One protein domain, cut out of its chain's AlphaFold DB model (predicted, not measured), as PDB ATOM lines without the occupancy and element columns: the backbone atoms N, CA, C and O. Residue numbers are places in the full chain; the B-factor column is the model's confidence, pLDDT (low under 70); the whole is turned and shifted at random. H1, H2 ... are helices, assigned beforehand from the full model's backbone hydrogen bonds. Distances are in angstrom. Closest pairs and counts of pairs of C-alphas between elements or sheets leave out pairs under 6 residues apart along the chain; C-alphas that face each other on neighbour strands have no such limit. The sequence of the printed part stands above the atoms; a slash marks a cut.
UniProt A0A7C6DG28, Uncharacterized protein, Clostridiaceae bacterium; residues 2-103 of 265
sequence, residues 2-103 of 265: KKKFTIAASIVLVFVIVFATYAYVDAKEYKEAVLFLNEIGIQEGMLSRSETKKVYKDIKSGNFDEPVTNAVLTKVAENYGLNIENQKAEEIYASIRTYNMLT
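AT A GLANCE: This is residues 2 to 103 of the 265 residues of an uncharacterized protein of Clostridiaceae bacterium (UniProt A0A7C6DG28). A long straight helix, H1, sticks out with its residues 2 to 25 as an arm from a small compact head, in which three short helices, H2, H3 and H4, follow one another beyond and across the far end of H1. H2 crosses that end of H1, H3 packs on H2, and H4 packs on H3. The printed part has 102 residues with four named helices, in the order H1, H2, H3, H4, and no named strand; its class is all helix. It is extended, with a radius of gyration of the C-alphas of 19.7 A and spans of 71 by 25 by 19 A, the arm making the length.

HOW THE PARTS SIT: H1, residues 2 to 39, touches H2, residues 49 to 61, with its residues 29 to 37 alone; their closest C-alphas, of Ala 33 and Tyr 56, are 5.5 A apart, at a steep tilt of 66 degrees. H2 touches H3, residues 67 to 79, about perpendicular at 89 degrees, the closest C-alphas being those of Val 55 and Thr 69, 5.1 A apart; of H3, residues 68 to 69 alone take part. H3 touches H4, residues 89 to 101, closest at the C-alphas of Asn 70 and Ala 89, 5.0 A, at a steep tilt of 39 degrees, the same way. H1 and H3 are apart. In H1, H2, H3 and H4 every O i to N i+4 pair is within hydrogen-bond range.

IN THESE COORDINATES: H1 begins at C-alpha 2, (239.822, 232.284, 175.715), and measures 55.6 A from first to last C-alpha. H2 measures 18.3 A, H3 18.5 A and H4 18.2 A; H4 ends at C-alpha 101, (216.067, 239.067, 116.338).

THE WHOLE: The C-alphas of Lys 2 and Asn 83, the two farthest apart, are 70.9 A apart. The printed part has no cut; the link from H2 to H3 is tight, and no link is long. Mean pLDDT of the printed part is 80.3, with residues 2 to 15, 17 to 20 and 100 to 103 under 70.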
ATOM      1  N   LYS A   2     241.197 232.237 176.270       53.28
ATOM      2  CA  LYS A   2     239.822 232.284 175.715       53.28
ATOM      3  C   LYS A   2     239.512 233.508 174.828       53.28
ATOM      4  O   LYS A   2     239.101 233.311 173.699       53.28
ATOM      5  N   LYS A   3     239.822 234.745 175.255       51.84
ATOM      6  CA  LYS A   3     239.601 235.968 174.437       51.84
ATOM      7  C   LYS A   3     240.332 235.965 173.085       51.84
ATOM      8  O   LYS A   3     239.757 236.389 172.093       51.84
ATOM      9  N   LYS A   4     241.577 235.473 173.031       50.06
ATOM     10  CA  LYS A   4     242.345 235.381 171.774       50.06
ATOM     11  C   LYS A   4     241.755 234.324 170.834       50.06
ATOM     12  O   LYS A   4     241.743 234.531 169.630       50.06
ATOM     13  N   PHE A   5     241.217 233.239 171.394       54.28
ATOM     14  CA  PHE A   5     240.534 232.188 170.639       54.28
ATOM     15  C   PHE A   5     239.180 232.665 170.091       54.28
ATOM     16  O   PHE A   5     238.872 232.411 168.934       54.28
ATOM     17  N   THR A   6     238.408 233.423 170.879       56.09
ATOM     18  CA  THR A   6     237.144 234.029 170.430       56.09
ATOM     19  C   THR A   6     237.376 235.059 169.323       56.09
ATOM     20  O   THR A   6     236.688 235.009 168.316       56.09
ATOM     21  N   ILE A   7     238.384 235.931 169.449       60.41
ATOM     22  CA  ILE A   7     238.724 236.918 168.407       60.41
ATOM     23  C   ILE A   7     239.197 236.223 167.120       60.41
ATOM     24  O   ILE A   7     238.746 236.585 166.037       60.41
ATOM     25  N   ALA A   8     240.053 235.201 167.221       58.56
ATOM     26  CA  ALA A   8     240.501 234.437 166.057       58.56
ATOM     27  C   ALA A   8     239.340 233.695 165.369       58.56
ATOM     28  O   ALA A   8     239.223 233.751 164.149       58.56
ATOM     29  N   ALA A   9     238.443 233.071 166.138       61.06
ATOM     30  CA  ALA A   9     237.251 232.413 165.603       61.06
ATOM     31  C   ALA A   9     236.286 233.409 164.931       61.06
ATOM     32  O   ALA A   9     235.747 233.108 163.871       61.06
ATOM     33  N   SER A  10     236.111 234.609 165.494       65.62
ATOM     34  CA  SER A  10     235.298 235.672 164.890       65.62
ATOM     35  C   SER A  10     235.900 236.207 163.589       65.62
ATOM     36  O   SER A  10     235.162 236.433 162.638       65.62
ATOM     37  N   ILE A  11     237.225 236.364 163.506       67.12
ATOM     38  CA  ILE A  11     237.907 236.788 162.274       67.12
ATOM     39  C   ILE A  11     237.754 235.722 161.182       67.12
ATOM     40  O   ILE A  11     237.386 236.053 160.059       67.12
ATOM     41  N   VAL A  12     237.968 234.445 161.514       69.94
ATOM     42  CA  VAL A  12     237.776 233.334 160.567       69.94
ATOM     43  C   VAL A  12     236.328 233.277 160.082       69.94
ATOM     44  O   VAL A  12     236.102 233.137 158.885       69.94
ATOM     45  N   LEU A  13     235.347 233.455 160.970       69.12
ATOM     46  CA  LEU A  13     233.934 233.478 160.595       69.12
ATOM     47  C   LEU A  13     233.606 234.641 159.644       69.12
ATOM     48  O   LEU A  13     232.923 234.430 158.646       69.12
ATOM     49  N   VAL A  14     234.128 235.844 159.907       69.94
ATOM     50  CA  VAL A  14     233.953 237.003 159.016       69.94
ATOM     51  C   VAL A  14     234.587 236.740 157.652       69.94
ATOM     52  O   VAL A  14     233.935 236.971 156.639       69.94
ATOM     53  N   PHE A  15     235.806 236.194 157.598       67.25
ATOM     54  CA  PHE A  15     236.429 235.823 156.327       67.25
ATOM     55  C   PHE A  15     235.598 234.780 155.576       67.25
ATOM     56  O   PHE A  15     235.328 234.976 154.398       67.25
ATOM     57  N   VAL A  16     235.128 233.720 156.239       71.81
ATOM     58  CA  VAL A  16     234.286 232.692 155.603       71.81
ATOM     59  C   VAL A  16     233.001 233.297 155.031       71.81
ATOM     60  O   VAL A  16     232.642 232.977 153.901       71.81
ATOM     61  N   ILE A  17     232.338 234.208 155.752       68.75
ATOM     62  CA  ILE A  17     231.124 234.886 155.271       68.75
ATOM     63  C   ILE A  17     231.433 235.802 154.076       68.75
ATOM     64  O   ILE A  17     230.712 235.773 153.081       68.75
ATOM     65  N   VAL A  18     232.509 236.594 154.131       66.38
ATOM     66  CA  VAL A  18     232.916 237.482 153.026       66.38
ATOM     67  C   VAL A  18     233.308 236.677 151.783       66.38
ATOM     68  O   VAL A  18     232.896 237.010 150.677       66.38
ATOM     69  N   PHE A  19     234.042 235.574 151.947       67.88
ATOM     70  CA  PHE A  19     234.387 234.688 150.834       67.88
ATOM     71  C   PHE A  19     233.152 233.999 150.243       67.88
ATOM     72  O   PHE A  19     233.023 233.941 149.023       67.88
ATOM     73  N   ALA A  20     232.231 233.511 151.079       65.94
ATOM     74  CA  ALA A  20     231.010 232.857 150.614       65.94
ATOM     75  C   ALA A  20     230.084 233.827 149.865       65.94
ATOM     76  O   ALA A  20     229.549 233.483 148.813       65.94
ATOM     77  N   THR A  21     229.927 235.053 150.370       70.56
ATOM     78  CA  THR A  21     229.131 236.101 149.711       70.56
ATOM     79  C   THR A  21     229.764 236.546 148.395       70.56
ATOM     80  O   THR A  21     229.060 236.625 147.392       70.56
ATOM     81  N   TYR A  22     231.084 236.745 148.355       73.56
ATOM     82  CA  TYR A  22     231.798 237.039 147.111       73.56
ATOM     83  C   TYR A  22     231.634 235.914 146.080       73.56
ATOM     84  O   TYR A  22     231.284 236.181 144.933       73.56
ATOM     85  N   ALA A  23     231.815 234.654 146.487       73.12
ATOM     86  CA  ALA A  23     231.648 233.501 145.604       73.12
ATOM     87  C   ALA A  23     230.211 233.373 145.067       73.12
ATOM     88  O   ALA A  23     230.014 233.022 143.905       73.12
ATOM     89  N   TYR A  24     229.208 233.686 145.892       77.50
ATOM     90  CA  TYR A  24     227.807 233.691 145.477       77.50
ATOM     91  C   TYR A  24     227.509 234.790 144.450       77.50
ATOM     92  O   TYR A  24     226.911 234.511 143.410       77.50
ATOM     93  N   VAL A  25     227.953 236.025 144.710       78.88
ATOM     94  CA  VAL A  25     227.779 237.151 143.776       78.88
ATOM     95  C   VAL A  25     228.492 236.867 142.456       78.88
ATOM     96  O   VAL A  25     227.904 237.061 141.396       78.88
ATOM     97  N   ASP A  26     229.710 236.327 142.515       82.06
ATOM     98  CA  ASP A  26     230.478 235.929 141.334       82.06
ATOM     99  C   ASP A  26     229.756 234.861 140.498       82.06
ATOM    100  O   ASP A  26     229.722 234.944 139.271       82.06
ATOM    101  N   ALA A  27     229.149 233.863 141.148       79.50
ATOM    102  CA  ALA A  27     228.374 232.829 140.468       79.50
ATOM    103  C   ALA A  27     227.095 233.374 139.825       79.50
ATOM    104  O   ALA A  27     226.767 232.975 138.707       79.50
ATOM    105  N   LYS A  28     226.398 234.295 140.499       80.06
ATOM    106  CA  LYS A  28     225.214 234.961 139.947       80.06
ATOM    107  C   LYS A  28     225.576 235.808 138.724       80.06
ATOM    108  O   LYS A  28     224.943 235.654 137.687       80.06
ATOM    109  N   GLU A  29     226.618 236.633 138.832       85.00
ATOM    110  CA  GLU A  29     227.106 237.481 137.738       85.00
ATOM    111  C   GLU A  29     227.553 236.646 136.532       85.00
ATOM    112  O   GLU A  29     227.217 236.971 135.398       85.00
ATOM    113  N   TYR A  30     228.267 235.538 136.758       87.50
ATOM    114  CA  TYR A  30     228.642 234.633 135.671       87.50
ATOM    115  C   TYR A  30     227.420 234.016 134.985       87.50
ATOM    116  O   TYR A  30     227.378 233.972 133.760       87.50
ATOM    117  N   LYS A  31     226.414 233.567 135.748       83.81
ATOM    118  CA  LYS A  31     225.190 232.995 135.169       83.81
ATOM    119  C   LYS A  31     224.436 234.024 134.322       83.81
ATOM    120  O   LYS A  31     223.993 233.690 133.230       83.81
ATOM    121  N   GLU A  32     224.324 235.260 134.804       83.88
ATOM    122  CA  GLU A  32     223.726 236.368 134.049       83.88
ATOM    123  C   GLU A  32     224.518 236.654 132.764       83.88
ATOM    124  O   GLU A  32     223.928 236.767 131.693       83.88
ATOM    125  N   ALA A  33     225.852 236.672 132.849       87.31
ATOM    126  CA  ALA A  33     226.722 236.857 131.694       87.31
ATOM    127  C   ALA A  33     226.570 235.735 130.655       87.31
ATOM    128  O   ALA A  33     226.507 236.022 129.467       87.31
ATOM    129  N   VAL A  34     226.487 234.470 131.079       83.38
ATOM    130  CA  VAL A  34     226.269 233.331 130.169       83.38
ATOM    131  C   VAL A  34     224.930 233.455 129.451       83.38
ATOM    132  O   VAL A  34     224.884 233.269 128.242       83.38
ATOM    133  N   LEU A  35     223.852 233.794 130.162       76.25
ATOM    134  CA  LEU A  35     222.538 233.971 129.542       76.25
ATOM    135  C   LEU A  35     222.557 235.109 128.514       76.25
ATOM    136  O   LEU A  35     222.191 234.881 127.366       76.25
ATOM    137  N   PHE A  36     223.084 236.274 128.891       82.81
ATOM    138  CA  PHE A  36     223.210 237.427 127.997       82.81
ATOM    139  C   PHE A  36     224.061 237.127 126.755       82.81
ATOM    140  O   PHE A  36     223.714 237.496 125.639       82.81
ATOM    141  N   LEU A  37     225.197 236.448 126.924       85.62
ATOM    142  CA  LEU A  37     226.094 236.140 125.811       85.62
ATOM    143  C   LEU A  37     225.545 235.017 124.918       85.62
ATOM    144  O   LEU A  37     225.747 235.056 123.704       85.62
ATOM    145  N   ASN A  38     224.778 234.076 125.475       78.44
ATOM    146  CA  ASN A  38     224.065 233.071 124.689       78.44
ATOM    147  C   ASN A  38     223.040 233.711 123.738       78.44
ATOM    148  O   ASN A  38     222.908 233.235 122.611       78.44
ATOM    149  N   GLU A  39     222.359 234.788 124.152       71.06
ATOM    150  CA  GLU A  39     221.402 235.530 123.303       71.06
ATOM    151  C   GLU A  39     222.058 236.074 122.030       71.06
ATOM    152  O   GLU A  39     221.416 236.165 120.985       71.06
ATOM    153  N   ILE A  40     223.353 236.391 122.099       74.94
ATOM    154  CA  ILE A  40     224.128 236.873 120.957       74.94
ATOM    155  C   ILE A  40     224.996 235.795 120.296       74.94
ATOM    156  O   ILE A  40     225.912 236.118 119.548       74.94
ATOM    157  N   GLY A  41     224.727 234.513 120.565       73.75
ATOM    158  CA  GLY A  41     225.414 233.387 119.924       73.75
ATOM    159  C   GLY A  41     226.780 233.020 120.505       73.75
ATOM    160  O   GLY A  41     227.504 232.234 119.892       73.75
ATOM    161  N   ILE A  42     227.148 233.548 121.674       82.56
ATOM    162  CA  ILE A  42     228.393 233.209 122.374       82.56
ATOM    163  C   ILE A  42     228.082 232.161 123.444       82.56
ATOM    164  O   ILE A  42     227.663 232.484 124.554       82.56
ATOM    165  N   GLN A  43     228.301 230.892 123.096       79.62
ATOM    166  CA  GLN A  43     227.967 229.741 123.936       79.62
ATOM    167  C   GLN A  43     228.931 229.540 125.117       79.62
ATOM    168  O   GLN A  43     230.110 229.914 125.075       79.62
ATOM    169  N   GLU A  44     228.449 228.870 126.168       73.69
ATOM    170  CA  GLU A  44     229.290 228.449 127.291       73.69
ATOM    171  C   GLU A  44     230.452 227.555 126.814       73.69
ATOM    172  O   GLU A  44     230.287 226.660 125.988       73.69
ATOM    173  N   GLY A  45     231.660 227.819 127.321       79.00
ATOM    174  CA  GLY A  45     232.884 227.129 126.903       79.00
ATOM    175  C   GLY A  45     233.619 227.771 125.721       79.00
ATOM    176  O   GLY A  45     234.780 227.434 125.498       79.00
ATOM    177  N   MET A  46     233.018 228.739 125.012       83.06
ATOM    178  CA  MET A  46     233.742 229.543 124.010       83.06
ATOM    179  C   MET A  46     234.750 230.512 124.643       83.06
ATOM    180  O   MET A  46     235.720 230.899 123.994       83.06
ATOM    181  N   LEU A  47     234.510 230.900 125.897       91.38
ATOM    182  CA  LEU A  47     235.311 231.836 126.680       91.38
ATOM    183  C   LEU A  47     235.582 231.251 128.071       91.38
ATOM    184  O   LEU A  47     234.778 230.482 128.603       91.38
ATOM    185  N   SER A  48     236.692 231.646 128.697       94.31
ATOM    186  CA  SER A  48     236.897 231.381 130.123       94.31
ATOM    187  C   SER A  48     235.918 232.194 130.980       94.31
ATOM    188  O   SER A  48     235.507 233.284 130.596       94.31
ATOM    189  N   ARG A  49     235.628 231.746 132.212       92.12
ATOM    190  CA  ARG A  49     234.761 232.472 133.170       92.12
ATOM    191  C   ARG A  49     235.134 233.953 133.332       92.12
ATOM    192  O   ARG A  49     234.263 234.799 133.524       92.12
ATOM    193  N   SER A  50     236.430 234.266 133.287       91.38
ATOM    194  CA  SER A  50     236.930 235.641 133.389       91.38
ATOM    195  C   SER A  50     236.621 236.453 132.130       91.38
ATOM    196  O   SER A  50     236.162 237.589 132.236       91.38
ATOM    197  N   GLU A  51     236.844 235.874 130.950       95.00
ATOM    198  CA  GLU A  51     236.540 236.504 129.661       95.00
ATOM    199  C   GLU A  51     235.035 236.688 129.466       95.00
ATOM    200  O   GLU A  51     234.622 237.780 129.100       95.00
ATOM    201  N   THR A  52     234.210 235.691 129.809       93.69
ATOM    202  CA  THR A  52     232.739 235.782 129.776       93.69
ATOM    203  C   THR A  52     232.252 237.020 130.527       93.69
ATOM    204  O   THR A  52     231.534 237.846 129.973       93.69
ATOM    205  N   LYS A  53     232.689 237.206 131.780       93.69
ATOM    206  CA  LYS A  53     232.281 238.368 132.583       93.69
ATOM    207  C   LYS A  53     232.837 239.685 132.044       93.69
ATOM    208  O   LYS A  53     232.178 240.711 132.175       93.69
ATOM    209  N   LYS A  54     234.049 239.673 131.485       94.88
ATOM    210  CA  LYS A  54     234.691 240.858 130.905       94.88
ATOM    211  C   LYS A  54     233.941 241.334 129.659       94.88
ATOM    212  O   LYS A  54     233.534 242.486 129.635       94.88
ATOM    213  N   VAL A  55     233.695 240.437 128.704       94.56
ATOM    214  CA  VAL A  55     232.912 240.719 127.489       94.56
ATOM    215  C   VAL A  55     231.513 241.203 127.862       94.56
ATOM    216  O   VAL A  55     231.073 242.242 127.387       94.56
ATOM    217  N   TYR A  56     230.839 240.501 128.776       93.88
ATOM    218  CA  TYR A  56     229.520 240.900 129.268       93.88
ATOM    219  C   TYR A  56     229.504 242.331 129.827       93.88
ATOM    220  O   TYR A  56     228.636 243.119 129.464       93.88
ATOM    221  N   LYS A  57     230.472 242.696 130.680       94.19
ATOM    222  CA  LYS A  57     230.558 244.053 131.248       94.19
ATOM    223  C   LYS A  57     230.851 245.105 130.193       94.19
ATOM    224  O   LYS A  57     230.236 246.162 130.228       94.19
ATOM    225  N   ASP A  58     231.778 244.814 129.289       95.62
ATOM    226  CA  ASP A  58     232.189 245.731 128.230       95.62
ATOM    227  C   ASP A  58     231.007 246.069 127.308       95.62
ATOM    228  O   ASP A  58     230.689 247.245 127.130       95.62
ATOM    229  N   ILE A  59     230.258 245.050 126.867       91.38
ATOM    230  CA  ILE A  59     229.030 245.224 126.078       91.38
ATOM    231  C   ILE A  59     227.950 245.953 126.891       91.38
ATOM    232  O   ILE A  59     227.403 246.946 126.424       91.38
ATOM    233  N   LYS A  60     227.655 245.513 128.125       88.81
ATOM    234  CA  LYS A  60     226.595 246.114 128.962       88.81
ATOM    235  C   LYS A  60     226.877 247.578 129.312       88.81
ATOM    236  O   LYS A  60     225.949 248.347 129.536       88.81
ATOM    237  N   SER A  61     228.152 247.959 129.377       90.69
ATOM    238  CA  SER A  61     228.572 249.345 129.594       90.69
ATOM    239  C   SER A  61     228.498 250.224 128.344       90.69
ATOM    240  O   SER A  61     228.564 251.443 128.478       90.69
ATOM    241  N   GLY A  62     228.364 249.627 127.155       87.81
ATOM    242  CA  GLY A  62     228.381 250.333 125.874       87.81
ATOM    243  C   GLY A  62     229.768 250.808 125.424       87.81
ATOM    244  O   GLY A  62     229.846 251.608 124.502       87.81
ATOM    245  N   ASN A  63     230.854 250.351 126.061       89.12
ATOM    246  CA  ASN A  63     232.212 250.827 125.762       89.12
ATOM    247  C   ASN A  63     232.838 250.114 124.552       89.12
ATOM    248  O   ASN A  63     233.429 250.767 123.699       89.12
ATOM    249  N   PHE A  64     232.692 248.785 124.462       90.94
ATOM    250  CA  PHE A  64     233.271 247.953 123.392       90.94
ATOM    251  C   PHE A  64     234.797 248.110 123.216       90.94
ATOM    252  O   PHE A  64     235.328 247.949 122.111       90.94
ATOM    253  N   ASP A  65     235.512 248.405 124.302       89.69
ATOM    254  CA  ASP A  65     236.945 248.720 124.286       89.69
ATOM    255  C   ASP A  65     237.830 247.484 124.512       89.69
ATOM    256  O   ASP A  65     239.048 247.523 124.299       89.69
ATOM    257  N   GLU A  66     237.257 246.364 124.966       93.88
ATOM    258  CA  GLU A  66     238.037 245.171 125.281       93.88
ATOM    259  C   GLU A  66     238.406 244.392 124.000       93.88
ATOM    260  O   GLU A  66     237.527 243.971 123.241       93.88
ATOM    261  N   PRO A  67     239.698 244.077 123.765       93.81
ATOM    262  CA  PRO A  67     240.120 243.328 122.576       93.81
ATOM    263  C   PRO A  67     239.434 241.964 122.428       93.81
ATOM    264  O   PRO A  67     239.171 241.514 121.314       93.81
ATOM    265  N   VAL A  68     239.128 241.310 123.556       94.06
ATOM    266  CA  VAL A  68     238.398 240.035 123.575       94.06
ATOM    267  C   VAL A  68     236.943 240.198 123.126       94.06
ATOM    268  O   VAL A  68     236.437 239.317 122.437       94.06
ATOM    269  N   THR A  69     236.301 241.331 123.436       94.50
ATOM    270  CA  THR A  69     234.950 241.666 122.960       94.50
ATOM    271  C   THR A  69     234.949 241.796 121.443       94.50
ATOM    272  O   THR A  69     234.163 241.135 120.770       94.50
ATOM    273  N   ASN A  70     235.887 242.562 120.880       92.44
ATOM    274  CA  ASN A  70     235.982 242.708 119.429       92.44
ATOM    275  C   ASN A  70     236.240 241.361 118.728       92.44
ATOM    276  O   ASN A  70     235.569 241.024 117.754       92.44
ATOM    277  N   ALA A  71     237.173 240.557 119.248       92.12
ATOM    278  CA  ALA A  71     237.509 239.258 118.668       92.12
ATOM    279  C   ALA A  71     236.323 238.279 118.685       92.12
ATOM    280  O   ALA A  71     236.079 237.593 117.690       92.12
ATOM    281  N   VAL A  72     235.575 238.209 119.793       92.44
ATOM    282  CA  VAL A  72     234.439 237.283 119.890       92.44
ATOM    283  C   VAL A  72     233.262 237.739 119.032       92.44
ATOM    284  O   VAL A  72     232.685 236.909 118.337       92.44
ATOM    285  N   LEU A  73     232.953 239.040 119.001       92.06
ATOM    286  CA  LEU A  73     231.891 239.581 118.152       92.06
ATOM    287  C   LEU A  73     232.222 239.398 116.669       92.06
ATOM    288  O   LEU A  73     231.380 238.920 115.920       92.06
ATOM    289  N   THR A  74     233.463 239.672 116.260       91.31
ATOM    290  CA  THR A  74     233.935 239.415 114.887       91.31
ATOM    291  C   THR A  74     233.699 237.955 114.505       91.31
ATOM    292  O   THR A  74     233.062 237.679 113.494       91.31
ATOM    293  N   LYS A  75     234.118 237.012 115.357       88.75
ATOM    294  CA  LYS A  75     233.938 235.576 115.107       88.75
ATOM    295  C   LYS A  75     232.465 235.166 115.013       88.75
ATOM    296  O   LYS A  75     232.109 234.336 114.181       88.75
ATOM    297  N   VAL A  76     231.603 235.709 115.874       85.31
ATOM    298  CA  VAL A  76     230.154 235.458 115.809       85.31
ATOM    299  C   VAL A  76     229.581 235.989 114.499       85.31
ATOM    300  O   VAL A  76     228.872 235.263 113.810       85.31
ATOM    301  N   ALA A  77     229.919 237.221 114.128       84.12
ATOM    302  CA  ALA A  77     229.436 237.831 112.901       84.12
ATOM    303  C   ALA A  77     229.920 237.092 111.642       84.12
ATOM    304  O   ALA A  77     229.130 236.879 110.725       84.12
ATOM    305  N   GLU A  78     231.171 236.626 111.623       84.25
ATOM    306  CA  GLU A  78     231.710 235.759 110.567       84.25
ATOM    307  C   GLU A  78     230.936 234.439 110.471       84.25
ATOM    308  O   GLU A  78     230.544 234.038 109.375       84.25
ATOM    309  N   ASN A  79     230.646 233.794 111.607       78.50
ATOM    310  CA  ASN A  79     229.819 232.584 111.633       78.50
ATOM    311  C   ASN A  79     228.406 232.849 111.095       78.50
ATOM    312  O   ASN A  79     227.805 231.981 110.464       78.50
ATOM    313  N   TYR A  80     227.876 234.049 111.333       75.56
ATOM    314  CA  TYR A  80     226.585 234.489 110.807       75.56
ATOM    315  C   TYR A  80     226.640 234.910 109.333       75.56
ATOM    316  O   TYR A  80     225.601 235.167 108.731       75.56
ATOM    317  N   GLY A  81     227.830 234.967 108.727       75.25
ATOM    318  CA  GLY A  81     228.015 235.440 107.357       75.25
ATOM    319  C   GLY A  81     227.716 236.932 107.185       75.25
ATOM    320  O   GLY A  81     227.387 237.365 106.080       75.25
ATOM    321  N   LEU A  82     227.797 237.720 108.262       81.00
ATOM    322  CA  LEU A  82     227.574 239.162 108.223       81.00
ATOM    323  C   LEU A  82     228.760 239.863 107.552       81.00
ATOM    324  O   LEU A  82     229.920 239.553 107.822       81.00
ATOM    325  N   ASN A  83     228.475 240.846 106.696       82.75
ATOM    326  CA  ASN A  83     229.518 241.720 106.171       82.75
ATOM    327  C   ASN A  83     229.886 242.761 107.235       82.75
ATOM    328  O   ASN A  83     229.103 243.668 107.512       82.75
ATOM    329  N   ILE A  84     231.082 242.613 107.800       87.50
ATOM    330  CA  ILE A  84     231.615 243.447 108.885       87.50
ATOM    331  C   ILE A  84     232.842 244.264 108.461       87.50
ATOM    332  O   ILE A  84     233.594 244.749 109.308       87.50
ATOM    333  N   GLU A  85     233.088 244.410 107.154       84.44
ATOM    334  CA  GLU A  85     234.259 245.144 106.672       84.44
ATOM    335  C   GLU A  85     234.275 246.584 107.205       84.44
ATOM    336  O   GLU A  85     233.352 247.366 106.983       84.44
ATOM    337  N   ASN A  86     235.377 246.939 107.873       83.12
ATOM    338  CA  ASN A  86     235.620 248.247 108.490       83.12
ATOM    339  C   ASN A  86     234.638 248.641 109.609       83.12
ATOM    340  O   ASN A  86     234.617 249.812 109.990       83.12
ATOM    341  N   GLN A  87     233.868 247.695 110.153       87.50
ATOM    342  CA  GLN A  87     232.968 247.964 111.271       87.50
ATOM    343  C   GLN A  87     233.694 247.926 112.616       87.50
ATOM    344  O   GLN A  87     234.638 247.158 112.825       87.50
ATOM    345  N   LYS A  88     233.238 248.758 113.553       92.19
ATOM    346  CA  LYS A  88     233.673 248.702 114.958       92.19
ATOM    347  C   LYS A  88     232.886 247.643 115.729       92.19
ATOM    348  O   LYS A  88     231.785 247.276 115.339       92.19
ATOM    349  N   ALA A  89     233.412 247.201 116.872       90.25
ATOM    350  CA  ALA A  89     232.777 246.179 117.710       90.25
ATOM    351  C   ALA A  89     231.313 246.500 118.085       90.25
ATOM    352  O   ALA A  89     230.479 245.599 118.073       90.25
ATOM    353  N   GLU A  90     230.979 247.767 118.343       91.44
ATOM    354  CA  GLU A  90     229.599 248.218 118.585       91.44
ATOM    355  C   GLU A  90     228.672 247.981 117.374       91.44
ATOM    356  O   GLU A  90     227.573 247.451 117.520       91.44
ATOM    357  N   GLU A  91     229.129 248.310 116.163       88.50
ATOM    358  CA  GLU A  91     228.377 248.130 114.909       88.50
ATOM    359  C   GLU A  91     228.218 246.641 114.560       88.50
ATOM    360  O   GLU A  91     227.149 246.199 114.124       88.50
ATOM    361  N   ILE A  92     229.259 245.845 114.829       89.94
ATOM    362  CA  ILE A  92     229.220 244.384 114.705       89.94
ATOM    363  C   ILE A  92     228.191 243.811 115.686       89.94
ATOM    364  O   ILE A  92     227.358 242.994 115.296       89.94
ATOM    365  N   TYR A  93     228.196 244.259 116.945       87.56
ATOM    366  CA  TYR A  93     227.217 243.842 117.953       87.56
ATOM    367  C   TYR A  93     225.782 244.210 117.556       87.56
ATOM    368  O   TYR A  93     224.892 243.368 117.667       87.56
ATOM    369  N   ALA A  94     225.550 245.418 117.036       83.44
ATOM    370  CA  ALA A  94     224.239 245.826 116.532       83.44
ATOM    371  C   ALA A  94     223.767 244.943 115.361       83.44
ATOM    372  O   ALA A  94     222.601 244.545 115.306       83.44
ATOM    373  N   SER A  95     224.680 244.573 114.459       81.75
ATOM    374  CA  SER A  95     224.395 243.660 113.344       81.75
ATOM    375  C   SER A  95     224.066 242.245 113.835       81.75
ATOM    376  O   SER A  95     223.100 241.645 113.371       81.75
ATOM    377  N   ILE A  96     224.811 241.735 114.821       81.94
ATOM    378  CA  ILE A  96     224.546 240.451 115.492       81.94
ATOM    379  C   ILE A  96     223.182 240.468 116.178       81.94
ATOM    380  O   ILE A  96     222.426 239.511 116.042       81.94
ATOM    381  N   ARG A  97     222.841 241.547 116.889       77.19
ATOM    382  CA  ARG A  97     221.528 241.702 117.525       77.19
ATOM    383  C   ARG A  97     220.401 241.688 116.503       77.19
ATOM    384  O   ARG A  97     219.484 240.889 116.637       77.19
ATOM    385  N   THR A  98     220.517 242.504 115.456       70.81
ATOM    386  CA  THR A  98     219.543 242.564 114.353       70.81
ATOM    387  C   THR A  98     219.351 241.186 113.726       70.81
ATOM    388  O   THR A  98     218.234 240.735 113.495       70.81
ATOM    389  N   TYR A  99     220.456 240.482 113.495       71.50
ATOM    390  CA  TYR A  99     220.450 239.133 112.970       71.50
ATOM    391  C   TYR A  99     219.770 238.141 113.936       71.50
ATOM    392  O   TYR A  99     218.928 237.346 113.524       71.50
ATOM    393  N   ASN A 100     220.060 238.222 115.235       68.50
ATOM    394  CA  ASN A 100     219.489 237.331 116.244       68.50
ATOM    395  C   ASN A 100     218.012 237.579 116.528       68.50
ATOM    396  O   ASN A 100     217.302 236.608 116.792       68.50
ATOM    397  N   MET A 101     217.512 238.804 116.359       61.00
ATOM    398  CA  MET A 101     216.067 239.067 116.338       61.00
ATOM    399  C   MET A 101     215.351 238.239 115.255       61.00
ATOM    400  O   MET A 101     214.174 237.925 115.401       61.00
ATOM    401  N   LEU A 102     216.058 237.790 114.210       61.62
ATOM    402  CA  LEU A 102     215.518 236.903 113.174       61.62
ATOM    403  C   LEU A 102     215.732 235.411 113.464       61.62
ATOM    404  O   LEU A 102     215.108 234.568 112.811       61.62
ATOM    405  N   THR A 103     216.591 235.032 114.419       65.00
ATOM    406  CA  THR A 103     217.025 233.628 114.569       65.00
ATOM    407  C   THR A 103     216.941 233.026 115.959       65.00
ATOM    408  O   THR A 103     216.793 231.808 116.030       65.00
TER     409      THR A 103